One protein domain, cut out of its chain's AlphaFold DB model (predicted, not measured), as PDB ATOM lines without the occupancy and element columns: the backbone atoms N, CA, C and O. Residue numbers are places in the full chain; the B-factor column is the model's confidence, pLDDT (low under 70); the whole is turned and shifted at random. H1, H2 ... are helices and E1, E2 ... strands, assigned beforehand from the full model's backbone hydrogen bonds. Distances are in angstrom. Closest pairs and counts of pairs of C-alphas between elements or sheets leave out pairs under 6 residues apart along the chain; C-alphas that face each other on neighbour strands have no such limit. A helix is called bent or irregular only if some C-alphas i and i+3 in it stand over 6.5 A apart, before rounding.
ATOM      1  N   GLU A  11      39.775  -8.317 -43.733       85.44
ATOM      2  CA  GLU A  11      40.070  -8.749 -45.101       85.44
ATOM      3  C   GLU A  11      40.718 -10.133 -45.149       85.44
ATOM      4  O   GLU A  11      40.391 -10.928 -46.032       85.44
ATOM      5  N   TYR A  12      41.602 -10.447 -44.202       84.44
ATOM      6  CA  TYR A  12      42.189 -11.775 -44.073       84.44
ATOM      7  C   TYR A  12      41.116 -12.832 -43.795       84.44
ATOM      8  O   TYR A  12      41.090 -13.856 -44.472       84.44
ATOM      9  N   GLU A  13      40.189 -12.584 -42.871       85.38
ATOM     10  CA  GLU A  13      39.061 -13.475 -42.578       85.38
ATOM     11  C   GLU A  13      38.143 -13.625 -43.798       85.38
ATOM     12  O   GLU A  13      37.778 -14.736 -44.185       85.38
ATOM     13  N   ARG A  14      37.822 -12.518 -44.482       86.38
ATOM     14  CA  ARG A  14      37.013 -12.537 -45.710       86.38
ATOM     15  C   ARG A  14      37.653 -13.392 -46.800       86.38
ATOM     16  O   ARG A  14      36.950 -14.158 -47.461       86.38
ATOM     17  N   LEU A  15      38.961 -13.238 -47.004       85.31
ATOM     18  CA  LEU A  15      39.711 -13.971 -48.016       85.31
ATOM     19  C   LEU A  15      39.943 -15.424 -47.608       85.31
ATOM     20  O   LEU A  15      39.865 -16.278 -48.475       85.31
ATOM     21  N   SER A  16      40.177 -15.726 -46.332       84.69
ATOM     22  CA  SER A  16      40.474 -17.084 -45.852       84.69
ATOM     23  C   SER A  16      39.231 -17.937 -45.583       84.69
ATOM     24  O   SER A  16      39.348 -19.153 -45.469       84.69
ATOM     25  N   ARG A  17      38.024 -17.352 -45.580       84.12
ATOM     26  CA  ARG A  17      36.744 -18.036 -45.315       84.12
ATOM     27  C   ARG A  17      36.522 -19.338 -46.089       84.12
ATOM     28  O   ARG A  17      35.815 -20.221 -45.615       84.12
ATOM     29  N   TYR A  18      37.069 -19.470 -47.296       81.06
ATOM     30  CA  TYR A  18      36.908 -20.689 -48.094       81.06
ATOM     31  C   TYR A  18      37.739 -21.880 -47.580       81.06
ATOM     32  O   TYR A  18      37.457 -23.012 -47.972       81.06
ATOM     33  N   LEU A  19      38.746 -21.633 -46.734       80.69
ATOM     34  CA  LEU A  19      39.552 -22.656 -46.058       80.69
ATOM     35  C   LEU A  19      38.831 -23.233 -44.833       80.69
ATOM     36  O   LEU A  19      39.135 -24.340 -44.395       80.69
ATOM     37  N   GLU A  20      37.864 -22.505 -44.274       75.38
ATOM     38  CA  GLU A  20      37.145 -22.946 -43.085       75.38
ATOM     39  C   GLU A  20      36.145 -24.057 -43.424       75.38
ATOM     40  O   GLU A  20      35.150 -23.864 -44.129       75.38
ATOM     41  N   VAL A  21      36.374 -25.247 -42.867       72.31
ATOM     42  CA  VAL A  21      35.400 -26.336 -42.933       72.31
ATOM     43  C   VAL A  21      34.244 -26.017 -41.983       72.31
ATOM     44  O   VAL A  21      34.424 -25.978 -40.766       72.31
ATOM     45  N   GLU A  22      33.040 -25.816 -42.531       72.94
ATOM     46  CA  GLU A  22      31.827 -25.601 -41.733       72.94
ATOM     47  C   GLU A  22      31.600 -26.777 -40.768       72.94
ATOM     48  O   GLU A  22      31.193 -27.874 -41.161       72.94
ATOM     49  N   LYS A  23      31.851 -26.543 -39.478       74.88
ATOM     50  CA  LYS A  23      31.596 -27.527 -38.422       74.88
ATOM     51  C   LYS A  23      30.091 -27.617 -38.120       74.88
ATOM     52  O   LYS A  23      29.390 -26.603 -38.181       74.88
ATOM     53  N   PRO A  24      29.575 -28.804 -37.747       76.69
ATOM     54  CA  PRO A  24      28.193 -28.954 -37.305       76.69
ATOM     55  C   PRO A  24      27.897 -28.048 -36.110       76.69
ATOM     56  O   PRO A  24      28.444 -28.265 -35.035       76.69
ATOM     57  N   LYS A  25      26.995 -27.078 -36.256       78.44
ATOM     58  CA  LYS A  25      26.467 -26.312 -35.120       78.44
ATOM     59  C   LYS A  25      25.019 -26.695 -34.874       78.44
ATOM     60  O   LYS A  25      24.228 -26.801 -35.814       78.44
ATOM     61  N   CYS A  26      24.679 -26.927 -33.609       80.00
ATOM     62  CA  CYS A  26      23.298 -27.162 -33.215       80.00
ATOM     63  C   CYS A  26      22.449 -25.938 -33.587       80.00
ATOM     64  O   CYS A  26      22.905 -24.813 -33.464       80.00
ATOM     65  N   THR A  27      21.214 -26.136 -34.046       78.12
ATOM     66  CA  THR A  27      20.304 -25.025 -34.389       78.12
ATOM     67  C   THR A  27      19.501 -24.539 -33.177       78.12
ATOM     68  O   THR A  27      18.760 -23.568 -33.276       78.12
ATOM     69  N   ASN A  28      19.587 -25.232 -32.033       80.00
ATOM     70  CA  ASN A  28      18.838 -24.874 -30.832       80.00
ATOM     71  C   ASN A  28      19.625 -23.875 -29.971       80.00
ATOM     72  O   ASN A  28      20.614 -24.313 -29.389       80.00
ATOM     73  N   PRO A  29      19.190 -22.610 -29.820       77.81
ATOM     74  CA  PRO A  29      19.937 -21.609 -29.052       77.81
ATOM     75  C   PRO A  29      20.055 -21.951 -27.559       77.81
ATOM     76  O   PRO A  29      21.019 -21.562 -26.917       77.81
ATOM     77  N   GLU A  30      19.117 -22.731 -27.015       80.69
ATOM     78  CA  GLU A  30      19.115 -23.178 -25.610       80.69
ATOM     79  C   GLU A  30      19.960 -24.441 -25.363       80.69
ATOM     80  O   GLU A  30      20.015 -24.964 -24.254       80.69
ATOM     81  N   CYS A  31      20.581 -25.005 -26.402       75.19
ATOM     82  CA  CYS A  31      21.359 -26.230 -26.269       75.19
ATOM     83  C   CYS A  31      22.793 -25.907 -25.828       75.19
ATOM     84  O   CYS A  31      23.417 -25.054 -26.455       75.19
ATOM     85  N   PRO A  32      23.383 -26.652 -24.872       74.31
ATOM     86  CA  PRO A  32      24.788 -26.476 -24.487       74.31
ATOM     87  C   PRO A  32      25.749 -26.552 -25.685       74.31
ATOM     88  O   PRO A  32      26.726 -25.824 -25.755       74.31
ATOM     89  N   THR A  33      25.417 -27.383 -26.679       68.38
ATOM     90  CA  THR A  33      26.149 -27.556 -27.953       68.38
ATOM     91  C   THR A  33      26.019 -26.385 -28.939       68.38
ATOM     92  O   THR A  33      26.579 -26.448 -30.029       68.38
ATOM     93  N   TYR A  34      25.230 -25.351 -28.633       67.06
ATOM     94  CA  TYR A  34      25.085 -24.167 -29.488       67.06
ATOM     95  C   TYR A  34      26.287 -23.227 -29.366       67.06
ATOM     96  O   TYR A  34      26.754 -22.695 -30.371       67.06
ATOM     97  N   THR A  35      26.786 -23.053 -28.140       60.06
ATOM     98  CA  THR A  35      27.788 -22.042 -27.776       60.06
ATOM     99  C   THR A  35      29.163 -22.603 -27.448       60.06
ATOM    100  O   THR A  35      30.087 -21.817 -27.279       60.06
ATOM    101  N   VAL A  36      29.342 -23.924 -27.342       54.19
ATOM    102  CA  VAL A  36      30.667 -24.467 -27.013       54.19
ATOM    103  C   VAL A  36      31.637 -24.282 -28.176       54.19
ATOM    104  O   VAL A  36      31.627 -25.007 -29.168       54.19
ATOM    105  N   GLU A  37      32.514 -23.303 -27.985       53.47
ATOM    106  CA  GLU A  37      33.799 -23.119 -28.659       53.47
ATOM    107  C   GLU A  37      34.786 -24.263 -28.339       53.47
ATOM    108  O   GLU A  37      35.834 -24.380 -28.968       53.47
ATOM    109  N   PHE A  38      34.437 -25.146 -27.394       43.34
ATOM    110  CA  PHE A  38      35.225 -26.316 -27.028       43.34
ATOM    111  C   PHE A  38      35.116 -27.432 -28.072       43.34
ATOM    112  O   PHE A  38      34.030 -27.935 -28.354       43.34
ATOM    113  N   PHE A  39      36.283 -27.780 -28.621       51.56
ATOM    114  CA  PHE A  39      36.678 -29.041 -29.248       51.56
ATOM    115  C   PHE A  39      35.541 -30.054 -29.464       51.56
ATOM    116  O   PHE A  39      35.127 -30.767 -28.559       51.56
ATOM    117  N   GLU A  40      35.101 -30.130 -30.717       57.19
ATOM    118  CA  GLU A  40      34.176 -31.118 -31.280       57.19
ATOM    119  C   GLU A  40      32.690 -30.983 -30.884       57.19
ATOM    120  O   GLU A  40      32.272 -31.298 -29.769       57.19
ATOM    121  N   PRO A  41      31.819 -30.580 -31.831       64.12
ATOM    122  CA  PRO A  41      30.385 -30.588 -31.587       64.12
ATOM    123  C   PRO A  41      29.905 -32.017 -31.303       64.12
ATOM    124  O   PRO A  41      30.115 -32.922 -32.109       64.12
ATOM    125  N   SER A  42      29.197 -32.204 -30.183       77.00
ATOM    126  CA  SER A  42      28.578 -33.482 -29.792       77.00
ATOM    127  C   SER A  42      27.374 -33.811 -30.687       77.00
ATOM    128  O   SER A  42      26.199 -33.682 -30.314       77.00
ATOM    129  N   VAL A  43      27.676 -34.183 -31.929       83.25
ATOM    130  CA  VAL A  43      26.715 -34.566 -32.961       83.25
ATOM    131  C   VAL A  43      27.043 -35.951 -33.508       83.25
ATOM    132  O   VAL A  43      28.198 -36.294 -33.749       83.25
ATOM    133  N   LYS A  44      26.010 -36.755 -33.758       85.81
ATOM    134  CA  LYS A  44      26.122 -38.069 -34.406       85.81
ATOM    135  C   LYS A  44      25.552 -38.017 -35.819       85.81
ATOM    136  O   LYS A  44      24.531 -37.373 -36.069       85.81
ATOM    137  N   LYS A  45      26.183 -38.712 -36.765       86.62
ATOM    138  CA  LYS A  45      25.657 -38.858 -38.131       86.62
ATOM    139  C   LYS A  45      24.485 -39.846 -38.116       86.62
ATOM    140  O   LYS A  45      24.659 -40.991 -37.715       86.62
ATOM    141  N   ARG A  46      23.299 -39.416 -38.563       87.44
ATOM    142  CA  ARG A  46      22.061 -40.228 -38.541       87.44
ATOM    143  C   ARG A  46      21.672 -40.783 -39.914       87.44
ATOM    144  O   ARG A  46      20.895 -41.726 -39.994       87.44
ATOM    145  N   GLY A  47      22.184 -40.206 -41.003       86.56
ATOM    146  CA  GLY A  47      21.895 -40.665 -42.365       86.56
ATOM    147  C   GLY A  47      22.042 -39.562 -43.406       86.56
ATOM    148  O   GLY A  47      22.869 -38.665 -43.245       86.56
ATOM    149  N   TYR A  48      21.225 -39.615 -44.459       85.50
ATOM    150  CA  TYR A  48      21.207 -38.638 -45.551       85.50
ATOM    151  C   TYR A  48      19.782 -38.115 -45.806       85.50
ATOM    152  O   TYR A  48      18.796 -38.792 -45.515       85.50
ATOM    153  N   THR A  49      19.647 -36.889 -46.317       84.75
ATOM    154  CA  THR A  49      18.376 -36.396 -46.875       84.75
ATOM    155  C   THR A  49      18.049 -37.135 -48.175       84.75
ATOM    156  O   THR A  49      18.931 -37.722 -48.794       84.75
ATOM    157  N   GLY A  50      16.806 -37.027 -48.663       79.25
ATOM    158  CA  GLY A  50      16.446 -37.524 -50.001       79.25
ATOM    159  C   GLY A  50      17.230 -36.862 -51.146       79.25
ATOM    160  O   GLY A  50      17.298 -37.412 -52.238       79.25
ATOM    161  N   ALA A  51      17.858 -35.707 -50.893       76.44
ATOM    162  CA  ALA A  51      18.770 -35.066 -51.834       76.44
ATOM    163  C   ALA A  51      20.208 -35.615 -51.756       76.44
ATOM    164  O   ALA A  51      20.980 -35.339 -52.666       76.44
ATOM    165  N   GLY A  52      20.546 -36.380 -50.708       78.69
ATOM    166  CA  GLY A  52      21.873 -36.950 -50.464       78.69
ATOM    167  C   GLY A  52      22.762 -36.144 -49.507       78.69
ATOM    168  O   GLY A  52      23.929 -36.495 -49.340       78.69
ATOM    169  N   THR A  53      22.261 -35.079 -48.866       84.38
ATOM    170  CA  THR A  53      23.047 -34.313 -47.876       84.38
ATOM    171  C   THR A  53      23.110 -35.057 -46.541       84.38
ATOM    172  O   THR A  53      22.076 -35.554 -46.087       84.38
ATOM    173  N   PRO A  54      24.277 -35.141 -45.879       85.88
ATOM    174  CA  PRO A  54      24.391 -35.819 -44.594       85.88
ATOM    175  C   PRO A  54      23.545 -35.111 -43.524       85.88
ATOM    176  O   PRO A  54      23.555 -33.885 -43.397       85.88
ATOM    177  N   ARG A  55      22.795 -35.909 -42.760       89.00
ATOM    178  CA  ARG A  55      21.997 -35.487 -41.606       89.00
ATOM    179  C   ARG A  55      22.720 -35.866 -40.320       89.00
ATOM    180  O   ARG A  55      23.104 -37.023 -40.135       89.00
ATOM    181  N   TYR A  56      22.824 -34.900 -39.425       89.00
ATOM    182  CA  TYR A  56      23.401 -35.033 -38.097       89.00
ATOM    183  C   TYR A  56      22.313 -34.832 -37.051       89.00
ATOM    184  O   TYR A  56      21.341 -34.126 -37.295       89.00
ATOM    185  N   GLU A  57      22.466 -35.453 -35.895       88.56
ATOM    186  CA  GLU A  57      21.610 -35.274 -34.729       88.56
ATOM    187  C   GLU A  57      22.473 -34.823 -33.557       88.56
ATOM    188  O   GLU A  57      23.535 -35.395 -33.316       88.56
ATOM    189  N   CYS A  58      22.032 -33.798 -32.833       87.50
ATOM    190  CA  CYS A  58      22.700 -33.375 -31.607       87.50
ATOM    191  C   CYS A  58      22.441 -34.380 -30.478       87.50
ATOM    192  O   CYS A  58      21.290 -34.723 -30.214       87.50
ATOM    193  N   ASN A  59      23.489 -34.798 -29.765       83.81
ATOM    194  CA  ASN A  59      23.355 -35.751 -28.659       83.81
ATOM    195  C   ASN A  59      22.688 -35.153 -27.408       83.81
ATOM    196  O   ASN A  59      22.217 -35.905 -26.565       83.81
ATOM    197  N   HIS A  60      22.628 -33.821 -27.286       83.12
ATOM    198  CA  HIS A  60      22.033 -33.151 -26.125       83.12
ATOM    199  C   HIS A  60      20.546 -32.835 -26.317       83.12
ATOM    200  O   HIS A  60      19.748 -33.083 -25.422       83.12
ATOM    201  N   CYS A  61      20.159 -32.288 -27.476       83.75
ATOM    202  CA  CYS A  61      18.771 -31.876 -27.729       83.75
ATOM    203  C   CYS A  61      18.018 -32.759 -28.733       83.75
ATOM    204  O   CYS A  61      16.841 -32.517 -28.986       83.75
ATOM    205  N   GLY A  62      18.685 -33.730 -29.369       81.62
ATOM    206  CA  GLY A  62      18.072 -34.636 -30.348       81.62
ATOM    207  C   GLY A  62      17.627 -33.975 -31.659       81.62
ATOM    208  O   GLY A  62      17.081 -34.653 -32.532       81.62
ATOM    209  N   LYS A  63      17.842 -32.662 -31.841       85.25
ATOM    210  CA  LYS A  63      17.463 -31.969 -33.079       85.25
ATOM    211  C   LYS A  63      18.377 -32.388 -34.225       85.25
ATOM    212  O   LYS A  63      19.597 -32.490 -34.073       85.25
ATOM    213  N   THR A  64      17.767 -32.605 -35.387       86.69
ATOM    214  CA  THR A  64      18.484 -32.937 -36.617       86.69
ATOM    215  C   THR A  64      18.905 -31.683 -37.370       86.69
ATOM    216  O   THR A  64      18.092 -30.779 -37.554       86.69
ATOM    217  N   LEU A  65      20.132 -31.669 -37.874       87.12
ATOM    218  CA  LEU A  65      20.705 -30.595 -38.681       87.12
ATOM    219  C   LEU A  65      21.419 -31.161 -39.915       87.12
ATOM    220  O   LEU A  65      21.791 -32.335 -39.965       87.12
ATOM    221  N   THR A  66      21.601 -30.328 -40.932       85.69
ATOM    222  CA  THR A  66      22.326 -30.665 -42.167       85.69
ATOM    223  C   THR A  66      23.430 -29.652 -42.391       85.69
ATOM    224  O   THR A  66      23.180 -28.456 -42.254       85.69
ATOM    225  N   ILE A  67      24.613 -30.124 -42.765       78.56
ATOM    226  CA  ILE A  67      25.793 -29.281 -42.977       78.56
ATOM    227  C   ILE A  67      26.097 -29.229 -44.462       78.56
ATOM    228  O   ILE A  67      26.092 -30.264 -45.136       78.56
TER     229      ILE A  67
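What this domain is: This is residues 11 to 67 of the 236 residues of an uncharacterized protein of Idiomarinaceae bacterium (UniProt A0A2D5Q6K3). A small body built on a sheet of three strands, E1, E2 and E3, has a thin arm sticking out from it: residues 11 to 21, of which 11 to 19 belong to the helix H1. The short helix H2 lies off the sheet, near the end of E2, between the long link from H1 and the short link to E1. The printed part has 57 residues with, along the chain, H1, H2, E1, E2 and E3; the sheet runs E1, E2, E3, all antiparallel. The class is mixed, helices and strands, with 27 residues, under half, in named elements. The whole is loose, with a radius of gyration of the C-alphas of 13.1 A and spans of 37 by 29 by 17 A.

How they stand to each other: H1, residues 11 to 19, stands free. It is apart from H2, residues 32 to 35. H2 is not on the sheet; its closest C-alpha to E2, residues 54 to 58, is that of Thr 33, 7.7 A from that of Cys 58. E1, residues 43 to 48, and E2 form a hairpin, antiparallel at 147 degrees between their directions; C-alphas 45 and 56 face each other at 4.4 A, and N 44 and O 57 are within hydrogen-bond range at 2.9 A. E2 and E3, residues 64 to 66, form a second hairpin, antiparallel at 141 degrees, with N 56 and O 65 within hydrogen-bond range at 2.8 A. E1, E2 and E3 make a meander, each strand the antiparallel neighbour of the one before. E1 and E3 are edge strands. H1 has 3 of 5 O i to N i+4 pairs within hydrogen-bond range; H2 is too short for such a pair.

Where its parts are: H1 begins with C-alpha 11 at (40.070, -8.749, -45.101) and measures 13.9 A; it is irregular, with C-alphas 15 and 18 7.3 A apart. H2 has four residues and is neither bent nor irregular, but only just: C-alphas 32 and 35 are 6.3 A apart. E1 begins with C-alpha 43 at (26.715, -34.566, -32.961) and measures 14.3 A, E2 13.3 A. E3 ends with C-alpha 66 at (22.326, -30.665, -42.167).

The domain as a whole: The two C-alphas farthest apart, those of Glu 11 and Gly 50, are 37.6 A apart. Without residues 11 to 21 the body spans 30 by 18 by 14 A. The printed part has no cut. The link from H1 to H2 is long, that from H2 to E1 short, and the two between strands are tight. The mean pLDDT of the printed part is 78.3; residues 33 to 41, of which 33 to 35 belong to H2, are under 70.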